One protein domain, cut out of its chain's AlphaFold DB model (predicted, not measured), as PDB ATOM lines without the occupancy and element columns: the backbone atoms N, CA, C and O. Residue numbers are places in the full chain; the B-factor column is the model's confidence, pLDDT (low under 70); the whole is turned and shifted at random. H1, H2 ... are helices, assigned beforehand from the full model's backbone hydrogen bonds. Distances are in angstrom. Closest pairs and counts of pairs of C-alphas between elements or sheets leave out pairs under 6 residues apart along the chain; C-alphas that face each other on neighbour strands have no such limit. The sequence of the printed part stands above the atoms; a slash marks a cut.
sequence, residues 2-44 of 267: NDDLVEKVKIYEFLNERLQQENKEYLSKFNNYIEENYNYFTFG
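Overview. This is residues 2 to 44 of the 267 residues of an uncharacterized protein of Stentor coeruleus (UniProt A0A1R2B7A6). One long, nearly straight helix, H1, makes almost the whole length of a thin rod, and a short helix, H2, turns off at its far end as a small foot. The printed part has 43 residues with two named helices, H1 then H2, and no named strand; the class is all helix. The whole is extended, with a radius of gyration of the C-alphas of 18.3 A, and the C-alphas span 59 by 11 by 5 A.

Along the chain. H1 holds residues 3 to 36 and runs 49.9 A from C-alpha 3 at (80.448, -22.496, -36.190) to C-alpha 36 at (48.522, 6.302, -61.426). After Asn 37, H2 holds residues 38 to 43 and ends with C-alpha 43 at (39.272, 1.384, -70.068).

Arrangement. H1 and H2 are close but not clearly touching, with 1 pair of C-alphas within 8 A, those of Ile 34 and Phe 41, 7.5 A apart. Their lines stand at a steep tilt of 59 degrees, and they run the same way. In H1 and H2 every O i to N i+4 pair is within hydrogen-bond range. Residues 2 to 33, of which 3 to 33 belong to H1, stand free.

Size, cuts and confidence. The two C-alphas farthest apart are those of Asn 2 and Phe 43, at 59.6 A. The printed part has no cut, and the link from H1 to H2 is tight. The mean pLDDT of the printed part is 92.2, and no printed residue is under 70.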
ATOM      1  N   ASN A   2      80.712 -26.807 -35.756       74.06
ATOM      2  CA  ASN A   2      79.374 -26.186 -35.731       74.06
ATOM      3  C   ASN A   2      79.344 -24.693 -36.109       74.06
ATOM      4  O   ASN A   2      78.315 -24.232 -36.590       74.06
ATOM      5  N   ASP A   3      80.446 -23.952 -35.954       84.44
ATOM      6  CA  ASP A   3      80.448 -22.496 -36.190       84.44
ATOM      7  C   ASP A   3      80.213 -22.117 -37.664       84.44
ATOM      8  O   ASP A   3      79.460 -21.189 -37.944       84.44
ATOM      9  N   ASP A   4      80.749 -22.899 -38.609       90.44
ATOM     10  CA  ASP A   4      80.551 -22.698 -40.057       90.44
ATOM     11  C   ASP A   4      79.084 -22.916 -40.484       90.44
ATOM     12  O   ASP A   4      78.568 -22.246 -41.377       90.44
ATOM     13  N   LEU A   5      78.368 -23.827 -39.813       90.62
ATOM     14  CA  LEU A   5      76.945 -24.056 -40.078       90.62
ATOM     15  C   LEU A   5      76.099 -22.877 -39.574       90.62
ATOM     16  O   LEU A   5      75.191 -22.428 -40.270       90.62
ATOM     17  N   VAL A   6      76.416 -22.359 -38.385       93.00
ATOM     18  CA  VAL A   6      75.721 -21.208 -37.789       93.00
ATOM     19  C   VAL A   6      75.938 -19.946 -38.624       93.00
ATOM     20  O   VAL A   6      74.996 -19.187 -38.842       93.00
ATOM     21  N   GLU A   7      77.154 -19.727 -39.126       93.88
ATOM     22  CA  GLU A   7      77.462 -18.593 -39.999       93.88
ATOM     23  C   GLU A   7      76.705 -18.675 -41.331       93.88
ATOM     24  O   GLU A   7      76.073 -17.701 -41.743       93.88
ATOM     25  N   LYS A   8      76.664 -19.856 -41.962       94.25
ATOM     26  CA  LYS A   8      75.882 -20.074 -43.189       94.25
ATOM     27  C   LYS A   8      74.396 -19.799 -42.983       94.25
ATOM     28  O   LYS A   8      73.805 -19.114 -43.813       94.25
ATOM     29  N   VAL A   9      73.798 -20.281 -41.890       94.81
ATOM     30  CA  VAL A   9      72.375 -20.033 -41.582       94.81
ATOM     31  C   VAL A   9      72.094 -18.534 -41.467       94.81
ATOM     32  O   VAL A   9      71.174 -18.050 -42.120       94.81
ATOM     33  N   LYS A  10      72.938 -17.778 -40.752       95.81
ATOM     34  CA  LYS A  10      72.789 -16.316 -40.631       95.81
ATOM     35  C   LYS A  10      72.887 -15.594 -41.976       95.81
ATOM     36  O   LYS A  10      72.123 -14.669 -42.232       95.81
ATOM     37  N   ILE A  11      73.810 -16.012 -42.846       96.06
ATOM     38  CA  ILE A  11      73.937 -15.444 -44.198       96.06
ATOM     39  C   ILE A  11      72.674 -15.732 -45.016       96.06
ATOM     40  O   ILE A  11      72.165 -14.834 -45.683       96.06
ATOM     41  N   TYR A  12      72.147 -16.958 -44.957       95.06
ATOM     42  CA  TYR A  12      70.912 -17.314 -45.657       95.06
ATOM     43  C   TYR A  12      69.704 -16.517 -45.156       95.06
ATOM     44  O   TYR A  12      68.935 -16.020 -45.977       95.06
ATOM     45  N   GLU A  13      69.550 -16.356 -43.840       95.94
ATOM     46  CA  GLU A  13      68.490 -15.536 -43.242       95.94
ATOM     47  C   GLU A  13      68.584 -14.082 -43.718       95.94
ATOM     48  O   GLU A  13      67.609 -13.548 -44.245       95.94
ATOM     49  N   PHE A  14      69.778 -13.486 -43.659       96.31
ATOM     50  CA  PHE A  14      70.021 -12.120 -44.127       96.31
ATOM     51  C   PHE A  14      69.698 -11.930 -45.619       96.31
ATOM     52  O   PHE A  14      69.058 -10.952 -46.010       96.31
ATOM     53  N   LEU A  15      70.124 -12.865 -46.476       95.81
ATOM     54  CA  LEU A  15      69.824 -12.810 -47.909       95.81
ATOM     55  C   LEU A  15      68.321 -12.938 -48.179       95.81
ATOM     56  O   LEU A  15      67.797 -12.255 -49.061       95.81
ATOM     57  N   ASN A  16      67.623 -13.781 -47.416       95.19
ATOM     58  CA  ASN A  16      66.183 -13.962 -47.546       95.19
ATOM     59  C   ASN A  16      65.406 -12.715 -47.095       95.19
ATOM     60  O   ASN A  16      64.492 -12.283 -47.795       95.19
ATOM     61  N   GLU A  17      65.796 -12.089 -45.981       95.81
ATOM     62  CA  GLU A  17      65.216 -10.821 -45.518       95.81
ATOM     63  C   GLU A  17      65.389  -9.708 -46.555       95.81
ATOM     64  O   GLU A  17      64.431  -9.008 -46.896       95.81
ATOM     65  N   ARG A  18      66.592  -9.590 -47.131       94.56
ATOM     66  CA  ARG A  18      66.871  -8.609 -48.183       94.56
ATOM     67  C   ARG A  18      66.003  -8.836 -49.421       94.56
ATOM     68  O   ARG A  18      65.426  -7.885 -49.941       94.56
ATOM     69  N   LEU A  19      65.861 -10.084 -49.859       93.56
ATOM     70  CA  LEU A  19      65.024 -10.437 -51.008       93.56
ATOM     71  C   LEU A  19      63.537 -10.147 -50.744       93.56
ATOM     72  O   LEU A  19      62.831  -9.661 -51.627       93.56
ATOM     73  N   GLN A  20      63.050 -10.390 -49.524       93.88
ATOM     74  CA  GLN A  20      61.687 -10.024 -49.128       93.88
ATOM     75  C   GLN A  20      61.472  -8.507 -49.138       93.88
ATOM     76  O   GLN A  20      60.426  -8.041 -49.596       93.88
ATOM     77  N   GLN A  21      62.454  -7.736 -48.671       94.25
ATOM     78  CA  GLN A  21      62.391  -6.278 -48.685       94.25
ATOM     79  C   GLN A  21      62.385  -5.718 -50.113       94.25
ATOM     80  O   GLN A  21      61.529  -4.892 -50.429       94.25
ATOM     81  N   GLU A  22      63.269  -6.211 -50.984       92.00
ATOM     82  CA  GLU A  22      63.323  -5.833 -52.403       92.00
ATOM     83  C   GLU A  22      61.998  -6.163 -53.116       92.00
ATOM     84  O   GLU A  22      61.448  -5.330 -53.838       92.00
ATOM     85  N   ASN A  23      61.410  -7.335 -52.846       91.62
ATOM     86  CA  ASN A  23      60.104  -7.711 -53.395       91.62
ATOM     87  C   ASN A  23      58.965  -6.817 -52.888       91.62
ATOM     88  O   ASN A  23      58.081  -6.447 -53.663       91.62
ATOM     89  N   LYS A  24      58.975  -6.448 -51.602       94.19
ATOM     90  CA  LYS A  24      57.974  -5.541 -51.024       94.19
ATOM     91  C   LYS A  24      58.071  -4.142 -51.635       94.19
ATOM     92  O   LYS A  24      57.042  -3.538 -51.933       94.19
ATOM     93  N   GLU A  25      59.286  -3.637 -51.838       94.00
ATOM     94  CA  GLU A  25      59.520  -2.351 -52.499       94.00
ATOM     95  C   GLU A  25      59.047  -2.383 -53.957       94.00
ATOM     96  O   GLU A  25      58.314  -1.492 -54.386       94.00
ATOM     97  N   TYR A  26      59.399  -3.438 -54.696       91.94
ATOM     98  CA  TYR A  26      58.954  -3.620 -56.075       91.94
ATOM     99  C   TYR A  26      57.426  -3.670 -56.185       91.94
ATOM    100  O   TYR A  26      56.848  -2.992 -57.032       91.94
ATOM    101  N   LEU A  27      56.761  -4.420 -55.300       92.44
ATOM    102  CA  LEU A  27      55.302  -4.515 -55.273       92.44
ATOM    103  C   LEU A  27      54.648  -3.161 -54.959       92.44
ATOM    104  O   LEU A  27      53.646  -2.810 -55.571       92.44
ATOM    105  N   SER A  28      55.237  -2.383 -54.049       94.25
ATOM    106  CA  SER A  28      54.784  -1.021 -53.748       94.25
ATOM    107  C   SER A  28      54.867  -0.111 -54.980       94.25
ATOM    108  O   SER A  28      53.878   0.513 -55.358       94.25
ATOM    109  N   LYS A  29      56.013  -0.103 -55.679       93.00
ATOM    110  CA  LYS A  29      56.191   0.659 -56.930       93.00
ATOM    111  C   LYS A  29      55.215   0.215 -58.019       93.00
ATOM    112  O   LYS A  29      54.675   1.060 -58.727       93.00
ATOM    113  N   PHE A  30      54.986  -1.092 -58.148       93.31
ATOM    114  CA  PHE A  30      54.027  -1.641 -59.100       93.31
ATOM    115  C   PHE A  30      52.600  -1.179 -58.798       93.31
ATOM    116  O   PHE A  30      51.925  -0.691 -59.697       93.31
ATOM    117  N   ASN A  31      52.158  -1.272 -57.541       93.00
ATOM    118  CA  ASN A  31      50.820  -0.838 -57.145       93.00
ATOM    119  C   ASN A  31      50.612   0.657 -57.404       93.00
ATOM    120  O   ASN A  31      49.599   1.024 -57.993       93.00
ATOM    121  N   ASN A  32      51.597   1.496 -57.063       93.75
ATOM    122  CA  ASN A  32      51.549   2.927 -57.368       93.75
ATOM    123  C   ASN A  32      51.439   3.172 -58.879       93.75
ATOM    124  O   ASN A  32      50.630   3.980 -59.320       93.75
ATOM    125  N   TYR A  33      52.207   2.437 -59.690       93.81
ATOM    126  CA  TYR A  33      52.129   2.540 -61.148       93.81
ATOM    127  C   TYR A  33      50.750   2.129 -61.691       93.81
ATOM    128  O   TYR A  33      50.223   2.788 -62.588       93.81
ATOM    129  N   ILE A  34      50.140   1.068 -61.154       93.31
ATOM    130  CA  ILE A  34      48.780   0.664 -61.534       93.31
ATOM    131  C   ILE A  34      47.759   1.734 -61.139       93.31
ATOM    132  O   ILE A  34      46.883   2.045 -61.940       93.31
ATOM    133  N   GLU A  35      47.880   2.317 -59.946       93.12
ATOM    134  CA  GLU A  35      46.977   3.362 -59.457       93.12
ATOM    135  C   GLU A  35      47.065   4.637 -60.309       93.12
ATOM    136  O   GLU A  35      46.046   5.126 -60.798       93.12
ATOM    137  N   GLU A  36      48.280   5.123 -60.582       90.81
ATOM    138  CA  GLU A  36      48.522   6.302 -61.426       90.81
ATOM    139  C   GLU A  36      47.962   6.135 -62.847       90.81
ATOM    140  O   GLU A  36      47.541   7.108 -63.475       90.81
ATOM    141  N   ASN A  37      47.933   4.901 -63.361       91.62
ATOM    142  CA  ASN A  37      47.498   4.593 -64.723       91.62
ATOM    143  C   ASN A  37      46.193   3.772 -64.744       91.62
ATOM    144  O   ASN A  37      45.882   3.110 -65.738       91.62
ATOM    145  N   TYR A  38      45.392   3.846 -63.674       91.25
ATOM    146  CA  TYR A  38      44.173   3.049 -63.495       91.25
ATOM    147  C   TYR A  38      43.202   3.176 -64.671       91.25
ATOM    148  O   TYR A  38      42.678   2.176 -65.166       91.25
ATOM    149  N   ASN A  39      42.988   4.402 -65.157       86.88
ATOM    150  CA  ASN A  39      42.088   4.656 -66.281       86.88
ATOM    151  C   ASN A  39      42.544   3.922 -67.547       86.88
ATOM    152  O   ASN A  39      41.715   3.362 -68.258       86.88
ATOM    153  N   TYR A  40      43.855   3.886 -67.798       90.12
ATOM    154  CA  TYR A  40      44.413   3.175 -68.942       90.12
ATOM    155  C   TYR A  40      44.189   1.666 -68.807       90.12
ATOM    156  O   TYR A  40      43.689   1.034 -69.732       90.12
ATOM    157  N   PHE A  41      44.495   1.079 -67.648       89.38
ATOM    158  CA  PHE A  41      44.335  -0.366 -67.442       89.38
ATOM    159  C   PHE A  41      42.876  -0.823 -67.371       89.38
ATOM    160  O   PHE A  41      42.579  -1.966 -67.710       89.38
ATOM    161  N   THR A  42      41.965   0.060 -66.964       89.56
ATOM    162  CA  THR A  42      40.535  -0.258 -66.839       89.56
ATOM    163  C   THR A  42      39.788  -0.084 -68.158       89.56
ATOM    164  O   THR A  42      38.968  -0.924 -68.516       89.56
ATOM    165  N   PHE A  43      40.049   1.007 -68.881       86.62
ATOM    166  CA  PHE A  43      39.272   1.384 -70.068       86.62
ATOM    167  C   PHE A  43      40.041   1.210 -71.382       86.62
ATOM    168  O   PHE A  43      39.441   1.273 -72.454       86.62
ATOM    169  N   GLY A  44      41.350   0.970 -71.314       87.38
ATOM    170  CA  GLY A  44      42.215   0.863 -72.479       87.38
ATOM    171  C   GLY A  44      42.455   2.205 -73.170       87.38
ATOM    172  O   GLY A  44      42.311   3.286 -72.594       87.38
TER     173      GLY A  44